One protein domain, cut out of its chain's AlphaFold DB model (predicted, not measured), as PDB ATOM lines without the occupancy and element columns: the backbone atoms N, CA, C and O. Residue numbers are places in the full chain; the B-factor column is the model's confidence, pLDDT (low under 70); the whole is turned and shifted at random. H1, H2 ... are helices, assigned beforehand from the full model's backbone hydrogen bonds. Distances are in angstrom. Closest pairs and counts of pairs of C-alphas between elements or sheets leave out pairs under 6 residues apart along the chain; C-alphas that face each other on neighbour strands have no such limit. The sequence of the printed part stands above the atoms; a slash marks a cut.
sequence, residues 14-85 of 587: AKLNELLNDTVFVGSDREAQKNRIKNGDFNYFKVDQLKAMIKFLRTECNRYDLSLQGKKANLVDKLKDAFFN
ATOM      1  N   ALA A  14      43.239 -47.995  56.183       80.75
ATOM      2  CA  ALA A  14      43.756 -46.780  56.811       80.75
ATOM      3  C   ALA A  14      44.682 -46.004  55.859       80.75
ATOM      4  O   ALA A  14      44.436 -44.827  55.601       80.75
ATOM      5  N   LYS A  15      45.666 -46.680  55.245       81.69
ATOM      6  CA  LYS A  15      46.545 -46.085  54.222       81.69
ATOM      7  C   LYS A  15      45.754 -45.598  53.001       81.69
ATOM      8  O   LYS A  15      46.027 -44.538  52.450       81.69
ATOM      9  N   LEU A  16      44.687 -46.301  52.626       84.75
ATOM     10  CA  LEU A  16      43.783 -45.854  51.565       84.75
ATOM     11  C   LEU A  16      42.990 -44.582  51.939       84.75
ATOM     12  O   LEU A  16      42.694 -43.779  51.059       84.75
ATOM     13  N   ASN A  17      42.667 -44.360  53.220       84.19
ATOM     14  CA  ASN A  17      42.066 -43.097  53.673       84.19
ATOM     15  C   ASN A  17      43.077 -41.938  53.648       84.19
ATOM     16  O   ASN A  17      42.700 -40.816  53.320       84.19
ATOM     17  N   GLU A  18      44.338 -42.215  53.985       84.25
ATOM     18  CA  GLU A  18      45.449 -41.256  53.990       84.25
ATOM     19  C   GLU A  18      45.781 -40.751  52.578       84.25
ATOM     20  O   GLU A  18      45.811 -39.543  52.355       84.25
ATOM     21  N   LEU A  19      45.889 -41.651  51.593       84.44
ATOM     22  CA  LEU A  19      45.985 -41.306  50.166       84.44
ATOM     23  C   LEU A  19      44.866 -40.344  49.725       84.44
ATOM     24  O   LEU A  19      45.114 -39.370  49.016       84.44
ATOM     25  N   LEU A  20      43.632 -40.589  50.171       85.25
ATOM     26  CA  LEU A  20      42.478 -39.751  49.843       85.25
ATOM     27  C   LEU A  20      42.441 -38.423  50.625       85.25
ATOM     28  O   LEU A  20      41.556 -37.607  50.371       85.25
ATOM     29  N   ASN A  21      43.366 -38.169  51.557       79.06
ATOM     30  CA  ASN A  21      43.535 -36.858  52.196       79.06
ATOM     31  C   ASN A  21      44.427 -35.900  51.385       79.06
ATOM     32  O   ASN A  21      44.454 -34.711  51.700       79.06
ATOM     33  N   ASP A  22      45.126 -36.369  50.343       77.62
ATOM     34  CA  ASP A  22      45.873 -35.477  49.449       77.62
ATOM     35  C   ASP A  22      44.913 -34.503  48.736       77.62
ATOM     36  O   ASP A  22      43.877 -34.886  48.183       77.62
ATOM     37  N   THR A  23      45.310 -33.228  48.716       70.94
ATOM     38  CA  THR A  23      44.748 -32.121  47.928       70.94
ATOM     39  C   THR A  23      44.251 -32.510  46.528       70.94
ATOM     40  O   THR A  23      43.222 -32.008  46.079       70.94
ATOM     41  N   VAL A  24      44.925 -33.445  45.850       77.38
ATOM     42  CA  VAL A  24      44.606 -33.915  44.488       77.38
ATOM     43  C   VAL A  24      43.276 -34.710  44.404       77.38
ATOM     44  O   VAL A  24      42.728 -34.903  43.309       77.38
ATOM     45  N   PHE A  25      42.700 -35.128  45.538       78.44
ATOM     46  CA  PHE A  25      41.400 -35.819  45.627       78.44
ATOM     47  C   PHE A  25      40.243 -34.939  46.132       78.44
ATOM     48  O   PHE A  25      39.091 -35.382  46.103       78.44
ATOM     49  N   VAL A  26      40.516 -33.697  46.546       65.94
ATOM     50  CA  VAL A  26      39.517 -32.760  47.090       65.94
ATOM     51  C   VAL A  26      38.432 -32.420  46.053       65.94
ATOM     52  O   VAL A  26      38.695 -32.306  44.857       65.94
ATOM     53  N   GLY A  27      37.189 -32.245  46.519       62.31
ATOM     54  CA  GLY A  27      36.045 -31.892  45.666       62.31
ATOM     55  C   GLY A  27      35.396 -33.083  44.950       62.31
ATOM     56  O   GLY A  27      34.880 -32.942  43.842       62.31
ATOM     57  N   SER A  28      35.445 -34.279  45.535       66.38
ATOM     58  CA  SER A  28      34.792 -35.486  45.014       66.38
ATOM     59  C   SER A  28      34.375 -36.425  46.147       66.38
ATOM     60  O   SER A  28      34.927 -36.366  47.244       66.38
ATOM     61  N   ASP A  29      33.396 -37.291  45.877       81.88
ATOM     62  CA  ASP A  29      32.920 -38.299  46.830       81.88
ATOM     63  C   ASP A  29      34.042 -39.295  47.179       81.88
ATOM     64  O   ASP A  29      34.530 -40.054  46.332       81.88
ATOM     65  N   ARG A  30      34.436 -39.270  48.456       81.88
ATOM     66  CA  ARG A  30      35.529 -40.059  49.029       81.88
ATOM     67  C   ARG A  30      35.192 -41.546  49.107       81.88
ATOM     68  O   ARG A  30      36.078 -42.370  48.895       81.88
ATOM     69  N   GLU A  31      33.938 -41.905  49.379       82.44
ATOM     70  CA  GLU A  31      33.517 -43.306  49.451       82.44
ATOM     71  C   GLU A  31      33.429 -43.908  48.048       82.44
ATOM     72  O   GLU A  31      33.957 -44.995  47.805       82.44
ATOM     73  N   ALA A  32      32.874 -43.166  47.084       83.38
ATOM     74  CA  ALA A  32      32.887 -43.578  45.682       83.38
ATOM     75  C   ALA A  32      34.315 -43.715  45.124       83.38
ATOM     76  O   ALA A  32      34.587 -44.660  44.382       83.38
ATOM     77  N   GLN A  33      35.247 -42.822  45.482       86.06
ATOM     78  CA  GLN A  33      36.663 -42.976  45.128       86.06
ATOM     79  C   GLN A  33      37.278 -44.220  45.783       86.06
ATOM     80  O   GLN A  33      37.858 -45.048  45.080       86.06
ATOM     81  N   LYS A  34      37.107 -44.399  47.098       87.50
ATOM     82  CA  LYS A  34      37.640 -45.547  47.847       87.50
ATOM     83  C   LYS A  34      37.157 -46.884  47.276       87.50
ATOM     84  O   LYS A  34      37.966 -47.784  47.055       87.50
ATOM     85  N   ASN A  35      35.867 -46.989  46.964       85.38
ATOM     86  CA  ASN A  35      35.275 -48.188  46.370       85.38
ATOM     87  C   ASN A  35      35.792 -48.448  44.944       85.38
ATOM     88  O   ASN A  35      36.074 -49.592  44.601       85.38
ATOM     89  N   ARG A  36      36.025 -47.408  44.130       88.44
ATOM     90  CA  ARG A  36      36.668 -47.570  42.810       88.44
ATOM     91  C   ARG A  36      38.099 -48.091  42.915       88.44
ATOM     92  O   ARG A  36      38.490 -48.921  42.102       88.44
ATOM     93  N   ILE A  37      38.872 -47.652  43.909       88.75
ATOM     94  CA  ILE A  37      40.238 -48.160  44.124       88.75
ATOM     95  C   ILE A  37      40.192 -49.641  44.528       88.75
ATOM     96  O   ILE A  37      40.888 -50.451  43.920       88.75
ATOM     97  N   LYS A  38      39.306 -50.014  45.464       86.38
ATOM     98  CA  LYS A  38      39.078 -51.416  45.868       86.38
ATOM     99  C   LYS A  38      38.631 -52.328  44.719       86.38
ATOM    100  O   LYS A  38      38.986 -53.501  44.722       86.38
ATOM    101  N   ASN A  39      37.906 -51.794  43.738       84.88
ATOM    102  CA  ASN A  39      37.420 -52.539  42.571       84.88
ATOM    103  C   ASN A  39      38.386 -52.523  41.365       84.88
ATOM    104  O   ASN A  39      38.086 -53.125  40.338       84.88
ATOM    105  N   GLY A  40      39.519 -51.813  41.441       85.62
ATOM    106  CA  GLY A  40      40.461 -51.673  40.322       85.62
ATOM    107  C   GLY A  40      40.012 -50.720  39.197       85.62
ATOM    108  O   GLY A  40      40.578 -50.727  38.101       85.62
ATOM    109  N   ASP A  41      39.025 -49.861  39.462       88.50
ATOM    110  CA  ASP A  41      38.372 -48.935  38.523       88.50
ATOM    111  C   ASP A  41      39.218 -47.674  38.205       88.50
ATOM    112  O   ASP A  41      38.707 -46.560  38.035       88.50
ATOM    113  N   PHE A  42      40.543 -47.821  38.081       91.75
ATOM    114  CA  PHE A  42      41.486 -46.703  37.900       91.75
ATOM    115  C   PHE A  42      41.192 -45.838  36.655       91.75
ATOM    116  O   PHE A  42      41.545 -44.660  36.605       91.75
ATOM    117  N   ASN A  43      40.469 -46.375  35.664       89.88
ATOM    118  CA  ASN A  43      40.019 -45.635  34.480       89.88
ATOM    119  C   ASN A  43      39.213 -44.360  34.793       89.88
ATOM    120  O   ASN A  43      39.216 -43.437  33.976       89.88
ATOM    121  N   TYR A  44      38.561 -44.263  35.955       87.69
ATOM    122  CA  TYR A  44      37.767 -43.087  36.331       87.69
ATOM    123  C   TYR A  44      38.597 -41.882  36.813       87.69
ATOM    124  O   TYR A  44      38.100 -40.759  36.784       87.69
ATOM    125  N   PHE A  45      39.860 -42.074  37.205       89.12
ATOM    126  CA  PHE A  45      40.682 -41.023  37.820       89.12
ATOM    127  C   PHE A  45      41.387 -40.127  36.785       89.12
ATOM    128  O   PHE A  45      41.628 -40.523  35.636       89.12
ATOM    129  N   LYS A  46      41.726 -38.892  37.174       88.88
ATOM    130  CA  LYS A  46      42.556 -37.976  36.363       88.88
ATOM    131  C   LYS A  46      44.021 -38.438  36.344       88.88
ATOM    132  O   LYS A  46      44.443 -39.195  37.211       88.88
ATOM    133  N   VAL A  47      44.814 -37.978  35.371       84.69
ATOM    134  CA  VAL A  47      46.243 -38.354  35.259       84.69
ATOM    135  C   VAL A  47      47.024 -37.984  36.523       84.69
ATOM    136  O   VAL A  47      47.864 -38.758  36.969       84.69
ATOM    137  N   ASP A  48      46.704 -36.848  37.130       85.62
ATOM    138  CA  ASP A  48      47.404 -36.333  38.311       85.62
ATOM    139  C   ASP A  48      47.026 -37.120  39.573       85.62
ATOM    140  O   ASP A  48      47.893 -37.440  40.382       85.62
ATOM    141  N   GLN A  49      45.767 -37.562  39.669       88.56
ATOM    142  CA  GLN A  49      45.311 -38.521  40.682       88.56
ATOM    143  C   GLN A  49      46.022 -39.870  40.524       88.56
ATOM    144  O   GLN A  49      46.581 -40.377  41.488       88.56
ATOM    145  N   LEU A  50      46.099 -40.420  39.306       89.50
ATOM    146  CA  LEU A  50      46.835 -41.665  39.035       89.50
ATOM    147  C   LEU A  50      48.325 -41.541  39.412       89.50
ATOM    148  O   LEU A  50      48.899 -42.464  39.983       89.50
ATOM    149  N   LYS A  51      48.948 -40.382  39.159       87.19
ATOM    150  CA  LYS A  51      50.322 -40.089  39.596       87.19
ATOM    151  C   LYS A  51      50.447 -39.964  41.119       87.19
ATOM    152  O   LYS A  51      51.418 -40.477  41.665       87.19
ATOM    153  N   ALA A  52      49.483 -39.350  41.806       87.19
ATOM    154  CA  ALA A  52      49.451 -39.302  43.270       87.19
ATOM    155  C   ALA A  52      49.347 -40.714  43.878       87.19
ATOM    156  O   ALA A  52      50.102 -41.045  44.785       87.19
ATOM    157  N   MET A  53      48.515 -41.591  43.304       89.31
ATOM    158  CA  MET A  53      48.394 -42.997  43.720       89.31
ATOM    159  C   MET A  53      49.699 -43.780  43.519       89.31
ATOM    160  O   MET A  53      50.112 -44.521  44.406       89.31
ATOM    161  N   ILE A  54      50.386 -43.589  42.387       85.94
ATOM    162  CA  ILE A  54      51.700 -44.204  42.133       85.94
ATOM    163  C   ILE A  54      52.761 -43.663  43.108       85.94
ATOM    164  O   ILE A  54      53.549 -44.438  43.646       85.94
ATOM    165  N   LYS A  55      52.773 -42.351  43.380       86.12
ATOM    166  CA  LYS A  55      53.670 -41.730  44.370       86.12
ATOM    167  C   LYS A  55      53.432 -42.303  45.773       86.12
ATOM    168  O   LYS A  55      54.396 -42.629  46.452       86.12
ATOM    169  N   PHE A  56      52.172 -42.469  46.169       87.88
ATOM    170  CA  PHE A  56      51.781 -43.055  47.451       87.88
ATOM    171  C   PHE A  56      52.197 -44.526  47.574       87.88
ATOM    172  O   PHE A  56      52.754 -44.923  48.587       87.88
ATOM    173  N   LEU A  57      52.006 -45.341  46.532       83.50
ATOM    174  CA  LEU A  57      52.487 -46.730  46.527       83.50
ATOM    175  C   LEU A  57      54.020 -46.820  46.602       83.50
ATOM    176  O   LEU A  57      54.548 -47.755  47.206       83.50
ATOM    177  N   ARG A  58      54.734 -45.850  46.017       82.88
ATOM    178  CA  ARG A  58      56.191 -45.731  46.150       82.88
ATOM    179  C   ARG A  58      56.616 -45.430  47.590       82.88
ATOM    180  O   ARG A  58      57.497 -46.121  48.077       82.88
ATOM    181  N   THR A  59      56.011 -44.452  48.270       77.88
ATOM    182  CA  THR A  59      56.422 -44.091  49.644       77.88
ATOM    183  C   THR A  59      55.864 -45.038  50.705       77.88
ATOM    184  O   THR A  59      56.617 -45.527  51.537       77.88
ATOM    185  N   GLU A  60      54.572 -45.366  50.645       78.88
ATOM    186  CA  GLU A  60      53.869 -46.075  51.722       78.88
ATOM    187  C   GLU A  60      53.793 -47.589  51.550       78.88
ATOM    188  O   GLU A  60      53.340 -48.288  52.464       78.88
ATOM    189  N   CYS A  61      54.164 -48.111  50.382       71.94
ATOM    190  CA  CYS A  61      54.098 -49.542  50.064       71.94
ATOM    191  C   CYS A  61      55.379 -50.066  49.395       71.94
ATOM    192  O   CYS A  61      55.380 -51.182  48.883       71.94
ATOM    193  N   ASN A  62      56.456 -49.271  49.399       76.31
ATOM    194  CA  ASN A  62      57.785 -49.597  48.868       76.31
ATOM    195  C   ASN A  62      57.786 -50.085  47.401       76.31
ATOM    196  O   ASN A  62      58.675 -50.822  46.975       76.31
ATOM    197  N   ARG A  63      56.787 -49.687  46.599       75.56
ATOM    198  CA  ARG A  63      56.650 -50.073  45.181       75.56
ATOM    199  C   ARG A  63      57.434 -49.143  44.255       75.56
ATOM    200  O   ARG A  63      56.877 -48.482  43.373       75.56
ATOM    201  N   TYR A  64      58.744 -49.063  44.485       75.75
ATOM    202  CA  TYR A  64      59.671 -48.207  43.734       75.75
ATOM    203  C   TYR A  64      59.693 -48.530  42.228       75.75
ATOM    204  O   TYR A  64      59.881 -47.625  41.416       75.75
ATOM    205  N   ASP A  65      59.335 -49.754  41.832       76.75
ATOM    206  CA  ASP A  65      59.160 -50.212  40.445       76.75
ATOM    207  C   ASP A  65      58.169 -49.372  39.606       76.75
ATOM    208  O   ASP A  65      58.272 -49.291  38.378       76.75
ATOM    209  N   LEU A  66      57.212 -48.694  40.246       77.00
ATOM    210  CA  LEU A  66      56.109 -48.025  39.557       77.00
ATOM    211  C   LEU A  66      56.505 -46.658  38.976       77.00
ATOM    212  O   LEU A  66      56.295 -45.605  39.576       77.00
ATOM    213  N   SER A  67      57.048 -46.654  37.759       78.94
ATOM    214  CA  SER A  67      57.371 -45.412  37.042       78.94
ATOM    215  C   SER A  67      56.136 -44.516  36.821       78.94
ATOM    216  O   SER A  67      55.133 -44.944  36.244       78.94
ATOM    217  N   LEU A  68      56.254 -43.236  37.195       79.38
ATOM    218  CA  LEU A  68      55.250 -42.172  37.013       79.38
ATOM    219  C   LEU A  68      55.029 -41.745  35.545       79.38
ATOM    220  O   LEU A  68      54.150 -40.923  35.270       79.38
ATOM    221  N   GLN A  69      55.832 -42.262  34.610       72.38
ATOM    222  CA  GLN A  69      55.775 -41.907  33.193       72.38
ATOM    223  C   GLN A  69      54.840 -42.824  32.392       72.38
ATOM    224  O   GLN A  69      54.693 -44.021  32.672       72.38
ATOM    225  N   GLY A  70      54.231 -42.250  31.352       74.81
ATOM    226  CA  GLY A  70      53.357 -42.941  30.403       74.81
ATOM    227  C   GLY A  70      52.050 -42.196  30.114       74.81
ATOM    228  O   GLY A  70      51.696 -41.220  30.773       74.81
ATOM    229  N   LYS A  71      51.312 -42.680  29.108       83.19
ATOM    230  CA  LYS A  71      49.932 -42.243  28.830       83.19
ATOM    231  C   LYS A  71      48.986 -42.805  29.903       83.19
ATOM    232  O   LYS A  71      49.328 -43.773  30.576       83.19
ATOM    233  N   LYS A  72      47.774 -42.243  30.035       88.31
ATOM    234  CA  LYS A  72      46.795 -42.640  31.074       88.31
ATOM    235  C   LYS A  72      46.579 -44.160  31.176       88.31
ATOM    236  O   LYS A  72      46.541 -44.664  32.290       88.31
ATOM    237  N   ALA A  73      46.482 -44.873  30.050       86.62
ATOM    238  CA  ALA A  73      46.341 -46.335  30.032       86.62
ATOM    239  C   ALA A  73      47.501 -47.033  30.769       86.62
ATOM    240  O   ALA A  73      47.271 -47.751  31.734       86.62
ATOM    241  N   ASN A  74      48.748 -46.705  30.417       86.44
ATOM    242  CA  ASN A  74      49.948 -47.251  31.053       86.44
ATOM    243  C   ASN A  74      49.969 -47.021  32.578       86.44
ATOM    244  O   ASN A  74      50.497 -47.854  33.306       86.44
ATOM    245  N   LEU A  75      49.429 -45.895  33.066       86.00
ATOM    246  CA  LEU A  75      49.327 -45.609  34.504       86.00
ATOM    247  C   LEU A  75      48.197 -46.411  35.173       86.00
ATOM    248  O   LEU A  75      48.364 -46.883  36.292       86.00
ATOM    249  N   VAL A  76      47.066 -46.584  34.483       90.56
ATOM    250  CA  VAL A  76      45.930 -47.409  34.927       90.56
ATOM    251  C   VAL A  76      46.332 -48.874  35.075       90.56
ATOM    252  O   VAL A  76      45.991 -49.486  36.083       90.56
ATOM    253  N   ASP A  77      47.057 -49.435  34.108       86.31
ATOM    254  CA  ASP A  77      47.414 -50.855  34.124       86.31
ATOM    255  C   ASP A  77      48.501 -51.148  35.174       86.31
ATOM    256  O   ASP A  77      48.303 -52.032  36.006       86.31
ATOM    257  N   LYS A  78      49.538 -50.296  35.279       85.56
ATOM    258  CA  LYS A  78      50.502 -50.312  36.403       85.56
ATOM    259  C   LYS A  78      49.811 -50.322  37.770       85.56
ATOM    260  O   LYS A  78      50.255 -51.020  38.676       85.56
ATOM    261  N   LEU A  79      48.739 -49.543  37.939       87.75
ATOM    262  CA  LEU A  79      48.017 -49.454  39.209       87.75
ATOM    263  C   LEU A  79      47.180 -50.698  39.532       87.75
ATOM    264  O   LEU A  79      47.066 -51.033  40.709       87.75
ATOM    265  N   LYS A  80      46.660 -51.418  38.529       87.69
ATOM    266  CA  LYS A  80      46.016 -52.729  38.744       87.69
ATOM    267  C   LYS A  80      47.022 -53.741  39.275       87.69
ATOM    268  O   LYS A  80      46.779 -54.351  40.312       87.69
ATOM    269  N   ASP A  81      48.170 -53.866  38.618       81.38
ATOM    270  CA  ASP A  81      49.198 -54.812  39.052       81.38
ATOM    271  C   ASP A  81      49.779 -54.421  40.422       81.38
ATOM    272  O   ASP A  81      50.094 -55.283  41.240       81.38
ATOM    273  N   ALA A  82      49.873 -53.122  40.715       82.88
ATOM    274  CA  ALA A  82      50.408 -52.623  41.976       82.88
ATOM    275  C   ALA A  82      49.498 -52.821  43.195       82.88
ATOM    276  O   ALA A  82      49.982 -53.212  44.256       82.88
ATOM    277  N   PHE A  83      48.201 -52.523  43.070       83.94
ATOM    278  CA  PHE A  83      47.269 -52.579  44.202       83.94
ATOM    279  C   PHE A  83      46.862 -54.010  44.583       83.94
ATOM    280  O   PHE A  83      46.385 -54.200  45.701       83.94
ATOM    281  N   PHE A  84      47.045 -54.997  43.695       83.19
ATOM    282  CA  PHE A  84      46.526 -56.360  43.882       83.19
ATOM    283  C   PHE A  84      47.569 -57.494  43.791       83.19
ATOM    284  O   PHE A  84      47.229 -58.613  44.166       83.19
ATOM    285  N   ASN A  85      48.816 -57.243  43.357       74.38
ATOM    286  CA  ASN A  85      49.893 -58.250  43.331       74.38
ATOM    287  C   ASN A  85      51.116 -57.813  44.161       74.38
ATOM    288  O   ASN A  85      51.553 -56.663  44.089       74.38
TER     289      ASN A  85
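What this domain is: This is residues 14 to 85 of the 587 residues of the protein "Uncharacterized protein AM41" of Naegleria gruberi (UniProt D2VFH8). The two longest helices, H3 and H4, stand side by side and run the same way, and the long link of residues 61 to 71 folds back from the end of H3 to the start of H4. Two short helices complete the set of named helices: H1 packs on H3, and H2 lies off to the side of the H3 and H4 pair, touching no helix, with its line about perpendicular to that of H1. The printed part has 72 residues with four named helices, H1, H2, H3 and H4 in chain order, and no named strand; the class is all helix. It is compact, with a radius of gyration of the C-alphas of 11.1 A, and its rounded outline spans 28 by 22 by 21 A.

Where its parts are: H3, the longest helix, takes residues 47 to 60 and is 19.7 A from first to last C-alpha, from C-alpha 47 at (46.243, -38.354, 35.259) to C-alpha 60 at (53.869, -46.075, 51.722). H4, residues 72 to 84, is 18.8 A long, and its C-alpha 84 is at (46.526, -56.360, 43.882). H2, residues 30 to 38, is 12.3 A long. H1, residues 14 to 19, is 8.9 A long and begins with C-alpha 14 at (43.756, -46.780, 56.811).

How they stand to each other: H3 touches H4, and their closest C-alphas, those of Val 47 and Lys 72, are 6.0 A apart. Their lines stand at a shallow tilt of 32 degrees, and they run the same way. H3 also touches H1, with the closest C-alphas, those of Leu 19 and Phe 56, 6.6 A apart. H1 and H3 run opposite ways at a steep tilt of 45 degrees. H1 and H2 are close but not clearly touching: the closest C-alphas, those of Leu 16 and Lys 34, are 7.2 A apart, and the lines are about perpendicular, at 73 degrees. H2 and H4 are near each other, with 5 pairs of C-alphas within 10 A. H2 and H3 are apart, and so are H1 and H4. In H1, H2, H3 and H4 every O i to N i+4 pair is within hydrogen-bond range.

The domain as a whole: The two C-alphas farthest apart are those of Gly 27 and Asp 65, at 30.0 A. The first and last printed C-alphas, those of Ala 14 and Asn 85, are 18.7 A apart. The printed part has no cut. The link from H3 to H4, 11 residues, is long; those from H1 to H2, 10 residues, and from H2 to H3, 8 residues, are short. The mean pLDDT of the printed part is 82.6, and residues 26 to 28, between H1 and H2, are under 70.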